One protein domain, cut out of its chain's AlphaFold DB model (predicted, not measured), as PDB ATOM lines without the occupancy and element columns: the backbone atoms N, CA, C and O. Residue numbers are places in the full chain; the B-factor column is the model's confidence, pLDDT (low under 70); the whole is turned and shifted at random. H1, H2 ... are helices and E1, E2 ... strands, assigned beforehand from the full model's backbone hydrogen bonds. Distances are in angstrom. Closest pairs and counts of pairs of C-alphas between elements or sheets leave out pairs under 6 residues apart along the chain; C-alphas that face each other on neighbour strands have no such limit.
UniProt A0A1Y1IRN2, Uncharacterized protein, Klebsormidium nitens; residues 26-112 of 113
ATOM      1  N   VAL A  26     314.612 371.226 600.306       87.75
ATOM      2  CA  VAL A  26     315.098 370.200 601.239       87.75
ATOM      3  C   VAL A  26     315.958 370.875 602.298       87.75
ATOM      4  O   VAL A  26     316.907 371.583 601.975       87.75
ATOM      5  N   MET A  27     315.644 370.624 603.567       87.75
ATOM      6  CA  MET A  27     316.499 370.993 604.689       87.75
ATOM      7  C   MET A  27     317.439 369.828 604.987       87.75
ATOM      8  O   MET A  27     316.982 368.714 605.229       87.75
ATOM      9  N   ILE A  28     318.746 370.080 604.986       89.56
ATOM     10  CA  ILE A  28     319.773 369.076 605.282       89.56
ATOM     11  C   ILE A  28     320.519 369.507 606.536       89.56
ATOM     12  O   ILE A  28     320.892 370.669 606.684       89.56
ATOM     13  N   VAL A  29     320.763 368.558 607.434       86.56
ATOM     14  CA  VAL A  29     321.512 368.792 608.665       86.56
ATOM     15  C   VAL A  29     322.795 367.995 608.613       86.56
ATOM     16  O   VAL A  29     322.776 366.766 608.511       86.56
ATOM     17  N   THR A  30     323.909 368.704 608.729       90.62
ATOM     18  CA  THR A  30     325.247 368.131 608.627       90.62
ATOM     19  C   THR A  30     326.107 368.476 609.838       90.62
ATOM     20  O   THR A  30     325.866 369.454 610.549       90.62
ATOM     21  N   CYS A  31     327.138 367.669 610.093       87.44
ATOM     22  CA  CYS A  31     328.271 368.140 610.893       87.44
ATOM     23  C   CYS A  31     329.214 369.008 610.059       87.44
ATOM     24  O   CYS A  31     329.143 369.064 608.834       87.44
ATOM     25  N   LYS A  32     330.216 369.570 610.739       88.38
ATOM     26  CA  LYS A  32     331.358 370.251 610.118       88.38
ATOM     27  C   LYS A  32     332.132 369.387 609.110       88.38
ATOM     28  O   LYS A  32     332.768 369.939 608.226       88.38
ATOM     29  N   HIS A  33     332.072 368.058 609.227       93.50
ATOM     30  CA  HIS A  33     332.703 367.119 608.291       93.50
ATOM     31  C   HIS A  33     331.796 366.741 607.106       93.50
ATOM     32  O   HIS A  33     332.141 365.838 606.354       93.50
ATOM     33  N   LEU A  34     330.628 367.382 606.962       87.75
ATOM     34  CA  LEU A  34     329.637 367.140 605.905       87.75
ATOM     35  C   LEU A  34     328.926 365.774 605.954       87.75
ATOM     36  O   LEU A  34     328.205 365.428 605.023       87.75
ATOM     37  N   PHE A  35     329.023 365.027 607.059       91.12
ATOM     38  CA  PHE A  35     328.132 363.882 607.278       91.12
ATOM     39  C   PHE A  35     326.702 364.360 607.521       91.12
ATOM     40  O   PHE A  35     326.474 365.180 608.416       91.12
ATOM     41  N   ILE A  36     325.759 363.824 606.743       90.25
ATOM     42  CA  ILE A  36     324.329 364.124 606.831       90.25
ATOM     43  C   ILE A  36     323.711 363.295 607.958       90.25
ATOM     44  O   ILE A  36     323.709 362.068 607.907       90.25
ATOM     45  N   TYR A  37     323.158 363.963 608.968       83.62
ATOM     46  CA  TYR A  37     322.454 363.308 610.077       83.62
ATOM     47  C   TYR A  37     320.949 363.248 609.882       83.62
ATOM     48  O   TYR A  37     320.275 362.451 610.532       83.62
ATOM     49  N   TYR A  38     320.417 364.153 609.069       84.00
ATOM     50  CA  TYR A  38     318.989 364.311 608.881       84.00
ATOM     51  C   TYR A  38     318.716 365.085 607.596       84.00
ATOM     52  O   TYR A  38     319.490 365.965 607.209       84.00
ATOM     53  N   TYR A  39     317.592 364.762 606.969       87.88
ATOM     54  CA  TYR A  39     317.021 365.551 605.896       87.88
ATOM     55  C   TYR A  39     315.513 365.674 606.107       87.88
ATOM     56  O   TYR A  39     314.871 364.773 606.653       87.88
ATOM     57  N   HIS A  40     314.949 366.789 605.663       85.88
ATOM     58  CA  HIS A  40     313.515 367.020 605.656       85.88
ATOM     59  C   HIS A  40     313.097 367.586 604.308       85.88
ATOM     60  O   HIS A  40     313.630 368.603 603.866       85.88
ATOM     61  N   VAL A  41     312.149 366.917 603.654       87.44
ATOM     62  CA  VAL A  41     311.570 367.390 602.395       87.44
ATOM     63  C   VAL A  41     310.509 368.429 602.720       87.44
ATOM     64  O   VAL A  41     309.525 368.134 603.401       87.44
ATOM     65  N   LEU A  42     310.711 369.648 602.234       84.56
ATOM     66  CA  LEU A  42     309.806 370.758 602.465       84.56
ATOM     67  C   LEU A  42     308.641 370.665 601.475       84.56
ATOM     68  O   LEU A  42     308.804 370.788 600.261       84.56
ATOM     69  N   LEU A  43     307.443 370.442 602.016       81.44
ATOM     70  CA  LEU A  43     306.186 370.437 601.253       81.44
ATOM     71  C   LEU A  43     305.624 371.849 601.030       81.44
ATOM     72  O   LEU A  43     304.583 372.010 600.398       81.44
ATOM     73  N   ARG A  44     306.251 372.841 601.664       81.75
ATOM     74  CA  ARG A  44     305.930 374.266 601.610       81.75
ATOM     75  C   ARG A  44     307.233 375.047 601.612       81.75
ATOM     76  O   ARG A  44     308.250 374.525 602.061       81.75
ATOM     77  N   HIS A  45     307.193 376.301 601.176       80.31
ATOM     78  CA  HIS A  45     308.334 377.207 601.301       80.31
ATOM     79  C   HIS A  45     308.911 377.183 602.726       80.31
ATOM     80  O   HIS A  45     308.141 377.094 603.689       80.31
ATOM     81  N   GLU A  46     310.241 377.282 602.835       78.31
ATOM     82  CA  GLU A  46     310.982 377.193 604.099       78.31
ATOM     83  C   GLU A  46     310.274 377.925 605.240       78.31
ATOM     84  O   GLU A  46     310.000 379.131 605.165       78.31
ATOM     85  N   SER A  47     309.943 377.170 606.290       82.81
ATOM     86  CA  SER A  47     309.165 377.680 607.404       82.81
ATOM     87  C   SER A  47     309.909 377.543 608.727       82.81
ATOM     88  O   SER A  47     310.584 376.552 609.007       82.81
ATOM     89  N   LEU A  48     309.691 378.520 609.609       91.06
ATOM     90  CA  LEU A  48     310.188 378.490 610.990       91.06
ATOM     91  C   LEU A  48     309.706 377.247 611.750       91.06
ATOM     92  O   LEU A  48     310.354 376.802 612.696       91.06
ATOM     93  N   ARG A  49     308.560 376.682 611.340       91.25
ATOM     94  CA  ARG A  49     307.999 375.469 611.930       91.25
ATOM     95  C   ARG A  49     308.884 374.260 611.659       91.25
ATOM     96  O   ARG A  49     309.044 373.450 612.567       91.25
ATOM     97  N   ASP A  50     309.434 374.131 610.458       89.56
ATOM     98  CA  ASP A  50     310.237 372.962 610.082       89.56
ATOM     99  C   ASP A  50     311.549 372.962 610.872       89.56
ATOM    100  O   ASP A  50     311.906 371.961 611.493       89.56
ATOM    101  N   VAL A  51     312.185 374.133 610.984       90.69
ATOM    102  CA  VAL A  51     313.384 374.329 611.812       90.69
ATOM    103  C   VAL A  51     313.080 374.100 613.294       90.69
ATOM    104  O   VAL A  51     313.809 373.375 613.965       90.69
ATOM    105  N   PHE A  52     311.983 374.658 613.821       92.56
ATOM    106  CA  PHE A  52     311.554 374.411 615.202       92.56
ATOM    107  C   PHE A  52     311.346 372.920 615.469       92.56
ATOM    108  O   PHE A  52     311.861 372.394 616.453       92.56
ATOM    109  N   THR A  53     310.619 372.238 614.580       90.56
ATOM    110  CA  THR A  53     310.314 370.808 614.696       90.56
ATOM    111  C   THR A  53     311.599 369.995 614.692       90.56
ATOM    112  O   THR A  53     311.769 369.123 615.539       90.56
ATOM    113  N   PHE A  54     312.547 370.322 613.815       89.69
ATOM    114  CA  PHE A  54     313.860 369.693 613.817       89.69
ATOM    115  C   PHE A  54     314.602 369.906 615.148       89.69
ATOM    116  O   PHE A  54     315.087 368.944 615.740       89.69
ATOM    117  N   LEU A  55     314.644 371.140 615.660       91.81
ATOM    118  CA  LEU A  55     315.342 371.454 616.910       91.81
ATOM    119  C   LEU A  55     314.768 370.687 618.109       91.81
ATOM    120  O   LEU A  55     315.537 370.190 618.927       91.81
ATOM    121  N   VAL A  56     313.445 370.560 618.215       92.19
ATOM    122  CA  VAL A  56     312.819 369.870 619.358       92.19
ATOM    123  C   VAL A  56     312.829 368.350 619.217       92.19
ATOM    124  O   VAL A  56     312.924 367.652 620.217       92.19
ATOM    125  N   THR A  57     312.761 367.818 617.993       89.94
ATOM    126  CA  THR A  57     312.769 366.362 617.770       89.94
ATOM    127  C   THR A  57     314.173 365.775 617.838       89.94
ATOM    128  O   THR A  57     314.328 364.624 618.227       89.94
ATOM    129  N   ARG A  58     315.209 366.545 617.475       87.19
ATOM    130  CA  ARG A  58     316.584 366.031 617.436       87.19
ATOM    131  C   ARG A  58     317.355 366.219 618.739       87.19
ATOM    132  O   ARG A  58     318.270 365.435 619.000       87.19
ATOM    133  N   PHE A  59     317.011 367.238 619.524       87.00
ATOM    134  CA  PHE A  59     317.701 367.590 620.762       87.00
ATOM    135  C   PHE A  59     316.785 367.377 621.975       87.00
ATOM    136  O   PHE A  59     316.265 368.329 622.539       87.00
ATOM    137  N   GLU A  60     316.603 366.123 622.392       75.12
ATOM    138  CA  GLU A  60     315.607 365.713 623.402       75.12
ATOM    139  C   GLU A  60     315.679 366.478 624.734       75.12
ATOM    140  O   GLU A  60     314.652 366.801 625.325       75.12
ATOM    141  N   HIS A  61     316.882 366.795 625.219       82.69
ATOM    142  CA  HIS A  61     317.052 367.422 626.535       82.69
ATOM    143  C   HIS A  61     317.332 368.919 626.476       82.69
ATOM    144  O   HIS A  61     316.940 369.666 627.374       82.69
ATOM    145  N   ARG A  62     318.084 369.364 625.466       89.06
ATOM    146  CA  ARG A  62     318.516 370.755 625.378       89.06
ATOM    147  C   ARG A  62     318.915 371.131 623.958       89.06
ATOM    148  O   ARG A  62     319.768 370.446 623.390       89.06
ATOM    149  N   PRO A  63     318.418 372.257 623.428       92.81
ATOM    150  CA  PRO A  63     318.873 372.759 622.144       92.81
ATOM    151  C   PRO A  63     320.340 373.218 622.208       92.81
ATOM    152  O   PRO A  63     320.880 373.477 623.294       92.81
ATOM    153  N   PRO A  64     320.991 373.388 621.044       92.31
ATOM    154  CA  PRO A  64     322.301 374.014 620.967       92.31
ATOM    155  C   PRO A  64     322.334 375.378 621.667       92.31
ATOM    156  O   PRO A  64     321.366 376.144 621.649       92.31
ATOM    157  N   LYS A  65     323.488 375.707 622.264       94.56
ATOM    158  CA  LYS A  65     323.717 377.018 622.894       94.56
ATOM    159  C   LYS A  65     323.699 378.152 621.868       94.56
ATOM    160  O   LYS A  65     323.236 379.242 622.181       94.56
ATOM    161  N   PHE A  66     324.186 377.885 620.660       94.81
ATOM    162  CA  PHE A  66     324.225 378.837 619.557       94.81
ATOM    163  C   PHE A  66     323.544 378.226 618.340       94.81
ATOM    164  O   PHE A  66     323.860 377.099 617.957       94.81
ATOM    165  N   ILE A  67     322.629 378.979 617.742       93.69
ATOM    166  CA  ILE A  67     321.966 378.645 616.485       93.69
ATOM    167  C   ILE A  67     322.209 379.819 615.545       93.69
ATOM    168  O   ILE A  67     321.754 380.927 615.826       93.69
ATOM    169  N   ILE A  68     322.947 379.575 614.463       91.94
ATOM    170  CA  ILE A  68     323.203 380.571 613.420       91.94
ATOM    171  C   ILE A  68     322.238 380.287 612.272       91.94
ATOM    172  O   ILE A  68     322.227 379.170 611.759       91.94
ATOM    173  N   TYR A  69     321.407 381.265 611.920       90.94
ATOM    174  CA  TYR A  69     320.364 381.110 610.910       90.94
ATOM    175  C   TYR A  69     320.063 382.452 610.224       90.94
ATOM    176  O   TYR A  69     320.124 383.516 610.848       90.94
ATOM    177  N   ASP A  70     319.723 382.417 608.942       86.31
ATOM    178  CA  ASP A  70     319.438 383.612 608.138       86.31
ATOM    179  C   ASP A  70     318.230 384.396 608.690       86.31
ATOM    180  O   ASP A  70     318.294 385.612 608.861       86.31
ATOM    181  N   LYS A  71     317.172 383.693 609.116       88.19
ATOM    182  CA  LYS A  71     315.983 384.243 609.785       88.19
ATOM    183  C   LYS A  71     316.012 384.069 611.300       88.19
ATOM    184  O   LYS A  71     314.975 383.844 611.932       88.19
ATOM    185  N   ALA A  72     317.190 384.159 611.920       91.69
ATOM    186  CA  ALA A  72     317.337 383.890 613.352       91.69
ATOM    187  C   ALA A  72     316.472 384.799 614.240       91.69
ATOM    188  O   ALA A  72     316.012 384.358 615.290       91.69
ATOM    189  N   CYS A  73     316.202 386.040 613.831       88.88
ATOM    190  CA  CYS A  73     315.359 386.973 614.583       88.88
ATOM    191  C   CYS A  73     313.894 386.499 614.687       88.88
ATOM    192  O   CYS A  73     313.303 386.518 615.773       88.88
ATOM    193  N   GLU A  74     313.313 386.031 613.580       91.88
ATOM    194  CA  GLU A  74     311.966 385.466 613.538       91.88
ATOM    195  C   GLU A  74     311.938 384.093 614.206       91.88
ATOM    196  O   GLU A  74     311.034 383.817 614.997       91.88
ATOM    197  N   LEU A  75     312.963 383.267 613.970       94.44
ATOM    198  CA  LEU A  75     313.097 381.956 614.601       94.44
ATOM    199  C   LEU A  75     313.186 382.072 616.125       94.44
ATOM    200  O   LEU A  75     312.491 381.349 616.831       94.44
ATOM    201  N   ALA A  76     313.968 383.018 616.649       94.94
ATOM    202  CA  ALA A  76     314.087 383.256 618.084       94.94
ATOM    203  C   ALA A  76     312.733 383.598 618.710       94.94
ATOM    204  O   ALA A  76     312.372 383.049 619.753       94.94
ATOM    205  N   ARG A  77     311.972 384.494 618.066       94.81
ATOM    206  CA  ARG A  77     310.617 384.856 618.499       94.81
ATOM    207  C   ARG A  77     309.688 383.647 618.453       94.81
ATOM    208  O   ARG A  77     308.991 383.393 619.430       94.81
ATOM    209  N   TYR A  78     309.721 382.887 617.361       96.31
ATOM    210  CA  TYR A  78     308.902 381.695 617.173       96.31
ATOM    211  C   TYR A  78     309.186 380.629 618.238       96.31
ATOM    212  O   TYR A  78     308.267 380.167 618.912       96.31
ATOM    213  N   CYS A  79     310.458 380.285 618.444       96.31
ATOM    214  CA  CYS A  79     310.894 379.293 619.423       96.31
ATOM    215  C   CYS A  79     310.542 379.709 620.855       96.31
ATOM    216  O   CYS A  79     309.951 378.921 621.593       96.31
ATOM    217  N   ARG A  80     310.844 380.956 621.246       95.44
ATOM    218  CA  ARG A  80     310.564 381.456 622.603       95.44
ATOM    219  C   ARG A  80     309.074 381.600 622.891       95.44
ATOM    220  O   ARG A  80     308.669 381.383 624.022       95.44
ATOM    221  N   ALA A  81     308.255 381.928 621.891       97.06
ATOM    222  CA  ALA A  81     306.805 381.987 622.062       97.06
ATOM    223  C   ALA A  81     306.175 380.601 622.266       97.06
ATOM    224  O   ALA A  81     305.089 380.496 622.828       97.06
ATOM    225  N   ARG A  82     306.830 379.540 621.778       96.00
ATOM    226  CA  ARG A  82     306.268 378.187 621.745       96.00
ATOM    227  C   ARG A  82     306.802 377.287 622.853       96.00
ATOM    228  O   ARG A  82     306.057 376.442 623.332       96.00
ATOM    229  N   TRP A  83     308.064 377.469 623.247       95.69
ATOM    230  CA  TRP A  83     308.682 376.737 624.353       95.69
ATOM    231  C   TRP A  83     309.830 377.541 624.997       95.69
ATOM    232  O   TRP A  83     311.011 377.262 624.762       95.69
ATOM    233  N   PRO A  84     309.514 378.582 625.784       95.44
ATOM    234  CA  PRO A  84     310.516 379.508 626.309       95.44
ATOM    235  C   PRO A  84     311.566 378.825 627.194       95.44
ATOM    236  O   PRO A  84     312.741 379.168 627.096       95.44
ATOM    237  N   GLU A  85     311.183 377.837 628.007       95.50
ATOM    238  CA  GLU A  85     312.085 377.143 628.933       95.50
ATOM    239  C   GLU A  85     313.154 376.336 628.189       95.50
ATOM    240  O   GLU A  85     314.335 376.393 628.540       95.50
ATOM    241  N   PHE A  86     312.760 375.631 627.125       95.25
ATOM    242  CA  PHE A  86     313.670 374.816 626.320       95.25
ATOM    243  C   PHE A  86     314.737 375.683 625.638       95.25
ATOM    244  O   PHE A  86     315.923 375.355 625.668       95.25
ATOM    245  N   PHE A  87     314.342 376.846 625.109       95.94
ATOM    246  CA  PHE A  87     315.235 377.776 624.405       95.94
ATOM    247  C   PHE A  87     315.828 378.888 625.287       95.94
ATOM    248  O   PHE A  87     316.517 379.772 624.773       95.94
ATOM    249  N   ALA A  88     315.619 378.858 626.609       94.56
ATOM    250  CA  ALA A  88     316.021 379.937 627.519       94.56
ATOM    251  C   ALA A  88     317.532 380.227 627.502       94.56
ATOM    252  O   ALA A  88     317.956 381.354 627.746       94.56
ATOM    253  N   ARG A  89     318.358 379.211 627.213       95.06
ATOM    254  CA  ARG A  89     319.827 379.338 627.136       95.06
ATOM    255  C   ARG A  89     320.375 379.263 625.710       95.06
ATOM    256  O   ARG A  89     321.575 379.048 625.537       95.06
ATOM    257  N   THR A  90     319.513 379.431 624.711       96.50
ATOM    258  CA  THR A  90     319.893 379.437 623.297       96.50
ATOM    259  C   THR A  90     320.013 380.865 622.783       96.50
ATOM    260  O   THR A  90     319.080 381.670 622.865       96.50
ATOM    261  N   MET A  91     321.176 381.164 622.218       96.06
ATOM    262  CA  MET A  91     321.430 382.376 621.456       96.06
ATOM    263  C   MET A  91     321.181 382.111 619.976       96.06
ATOM    264  O   MET A  91     321.743 381.186 619.391       96.06
ATOM    265  N   PHE A  92     320.341 382.953 619.391       94.56
ATOM    266  CA  PHE A  92     320.036 382.962 617.969       94.56
ATOM    267  C   PHE A  92     320.855 384.074 617.325       94.56
ATOM    268  O   PHE A  92     320.791 385.218 617.773       94.56
ATOM    269  N   LEU A  93     321.647 383.715 616.325       92.25
ATOM    270  CA  LEU A  93     322.599 384.588 615.657       92.25
ATOM    271  C   LEU A  93     322.308 384.584 614.158       92.25
ATOM    272  O   LEU A  93     321.935 383.556 613.599       92.25
ATOM    273  N   THR A  94     322.518 385.718 613.512       89.31
ATOM    274  CA  THR A  94     322.477 385.846 612.053       89.31
ATOM    275  C   THR A  94     323.887 386.172 611.578       89.31
ATOM    276  O   THR A  94     324.656 386.784 612.320       89.31
ATOM    277  N   ASP A  95     324.263 385.716 610.385       86.00
ATOM    278  CA  ASP A  95     325.543 386.113 609.802       86.00
ATOM    279  C   ASP A  95     325.531 387.590 609.362       86.00
ATOM    280  O   ASP A  95     324.482 388.222 609.230       86.00
ATOM    281  N   ILE A  96     326.720 388.149 609.141       83.19
ATOM    282  CA  ILE A  96     326.885 389.566 608.788       83.19
ATOM    283  C   ILE A  96     326.220 389.886 607.439       83.19
ATOM    284  O   ILE A  96     325.620 390.949 607.286       83.19
ATOM    285  N   PHE A  97     326.276 388.965 606.471       80.69
ATOM    286  CA  PHE A  97     325.721 389.167 605.129       80.69
ATOM    287  C   PHE A  97     324.194 389.288 605.145       80.69
ATOM    288  O   PHE A  97     323.623 390.079 604.400       80.69
ATOM    289  N   HIS A  98     323.528 388.543 606.022       80.44
ATOM    290  CA  HIS A  98     322.095 388.664 606.246       80.44
ATOM    291  C   HIS A  98     321.772 389.859 607.152       80.44
ATOM    292  O   HIS A  98     320.777 390.550 606.920       80.44
ATOM    293  N   GLY A  99     322.637 390.166 608.125       77.31
ATOM    294  CA  GLY A  99     322.504 391.308 609.033       77.31
ATOM    295  C   GLY A  99     322.364 392.649 608.308       77.31
ATOM    296  O   GLY A  99     321.417 393.387 608.574       77.31
ATOM    297  N   VAL A 100     323.206 392.923 607.303       78.62
ATOM    298  CA  VAL A 100     323.170 394.201 606.554       78.62
ATOM    299  C   VAL A 100     321.835 394.488 605.862       78.62
ATOM    300  O   VAL A 100     321.557 395.638 605.535       78.62
ATOM    301  N   THR A 101     320.992 393.476 605.639       73.94
ATOM    302  CA  THR A 101     319.670 393.637 605.006       73.94
ATOM    303  C   THR A 101     318.512 393.669 606.006       73.94
ATOM    304  O   THR A 101     317.363 393.895 605.619       73.94
ATOM    305  N   HIS A 102     318.783 393.469 607.299       73.38
ATOM    306  CA  HIS A 102     317.751 393.235 608.296       73.38
ATOM    307  C   HIS A 102     317.641 394.384 609.303       73.38
ATOM    308  O   HIS A 102     318.543 394.641 610.089       73.38
ATOM    309  N   LYS A 103     316.464 395.018 609.382       74.94
ATOM    310  CA  LYS A 103     316.218 396.222 610.210       74.94
ATOM    311  C   LYS A 103     316.541 396.079 611.701       74.94
ATOM    312  O   LYS A 103     316.686 397.081 612.393       74.94
ATOM    313  N   CYS A 104     316.564 394.849 612.217       75.38
ATOM    314  CA  CYS A 104     316.886 394.582 613.620       75.38
ATOM    315  C   CYS A 104     318.354 394.215 613.876       75.38
ATOM    316  O   CYS A 104     318.689 393.924 615.020       75.38
ATOM    317  N   SER A 105     319.195 394.177 612.843       77.56
ATOM    318  CA  SER A 105     320.640 394.008 612.982       77.56
ATOM    319  C   SER A 105     321.298 395.372 613.201       77.56
ATOM    320  O   SER A 105     320.791 396.407 612.758       77.56
ATOM    321  N   ASP A 106     322.409 395.377 613.935       73.69
ATOM    322  CA  ASP A 106     323.189 396.591 614.147       73.69
ATOM    323  C   ASP A 106     323.931 396.992 612.868       73.69
ATOM    324  O   ASP A 106     323.998 398.174 612.547       73.69
ATOM    325  N   GLU A 107     324.372 396.021 612.068       72.94
ATOM    326  CA  GLU A 107     325.009 396.230 610.767       72.94
ATOM    327  C   GLU A 107     324.103 397.007 609.797       72.94
ATOM    328  O   GLU A 107     324.575 397.923 609.124       72.94
ATOM    329  N   PHE A 108     322.793 396.730 609.777       66.12
ATOM    330  CA  PHE A 108     321.833 397.515 608.984       66.12
ATOM    331  C   PHE A 108     321.832 399.007 609.363       66.12
ATOM    332  O   PHE A 108     321.641 399.864 608.503       66.12
ATOM    333  N   LYS A 109     322.056 399.346 610.642       65.75
ATOM    334  CA  LYS A 109     322.031 400.740 611.119       65.75
ATOM    335  C   LYS A 109     323.255 401.531 610.663       65.75
ATOM    336  O   LYS A 109     323.129 402.723 610.406       65.75
ATOM    337  N   TYR A 110     324.416 400.885 610.564       62.97
ATOM    338  CA  TYR A 110     325.679 401.551 610.221       62.97
ATOM    339  C   TYR A 110     325.933 401.663 608.710       62.97
ATOM    340  O   TYR A 110     326.742 402.488 608.306       62.97
ATOM    341  N   HIS A 111     325.233 400.885 607.877       59.50
ATOM    342  CA  HIS A 111     325.333 400.952 606.409       59.50
ATOM    343  C   HIS A 111     324.283 401.857 605.738       59.50
ATOM    344  O   HIS A 111     324.267 401.970 604.514       59.50
ATOM    345  N   ALA A 112     323.398 402.484 606.519       58.28
ATOM    346  CA  ALA A 112     322.373 403.412 606.031       58.28
ATOM    347  C   ALA A 112     322.778 404.901 606.136       58.28
ATOM    348  O   ALA A 112     321.929 405.771 605.925       58.28
TER     349      ALA A 112
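What this domain is: This is residues 26 to 112 of the 113 residues of an uncharacterized protein of Klebsormidium nitens (UniProt A0A1Y1IRN2). Two helices, H1 and H2, pack together at a steep tilt in the body; the hairpin E1 and E2 sits loosely to one side of H1, and a very short parallel pair, E3 and E4, has H2 packed on its E4 side. After E4 the printed part runs out into a tail with two short helices, H3 and H4, at one end of the longest axis. The 87 printed residues hold four named helices and four named strands, in the order E1 E2 H1 E3 H2 E4 H3 H4, with sheets E1 - E2 antiparallel and E3 - E4 parallel; the class is mixed, helices and strands. The whole is only just compact, close to loose, with a radius of gyration of the C-alphas of 14.0 A, and the C-alphas span 40 by 29 by 28 A.

Where its parts are: Find C-alpha 26 at (315.098, 370.200, 601.239); there E1 begins, residues 26 to 30, 12.7 A long. E2, residues 36 to 42, then covers 16.6 A. Look next at C-alpha 48 at (310.188, 378.490, 610.990), where H1, residues 48 to 58, sets out over 15.4 A. E3 is residues 66 to 68, H2 is residues 72 to 82 over 15.0 A, and E4 is residues 91 to 93. H3, residues 96 to 99, comes before H4, residues 106 to 110, which ends at C-alpha 110 at (325.679, 401.551, 610.221).

How they stand to each other: Begin with the hairpin E1 and E2, antiparallel at 165 degrees, where N 27 and O 40 are 2.9 A apart, within hydrogen-bond range. The closest C-alphas of E2 and H1 are those of Leu 42 and Asp 50, 7.9 A apart. H1 and H2 touch, closest at the C-alphas of Leu 48 and Leu 75, 5.8 A, with a steep tilt of 66 degrees, the same way. E3, H2 and E4 make a strand-helix-strand unit, two parallel neighbour strands with a helix between them along the chain, and its crossover is right-handed. E3 and E4 stand at 20 degrees, and N 93 and O 67 are 2.8 A apart, within hydrogen-bond range. The closest C-alphas of H2 and E4 are those of Ala 72 and Phe 92, 5.4 A. H3 and H4 touch, closest at the C-alphas of Gly 99 and Glu 107, 5.8 A; H4 is apart from E4 and from H2. In H1, H2 and H4 every O i to N i+4 pair is within hydrogen-bond range, and H3 is too short for such a pair.

The domain as a whole: The two C-alphas farthest apart are those of Glu 60 and Ala 112, 42.1 A. The printed part has no cut, and no link between named elements is long. The mean pLDDT of the printed part is 86.8; look for values under 70 at residues 108 to 112.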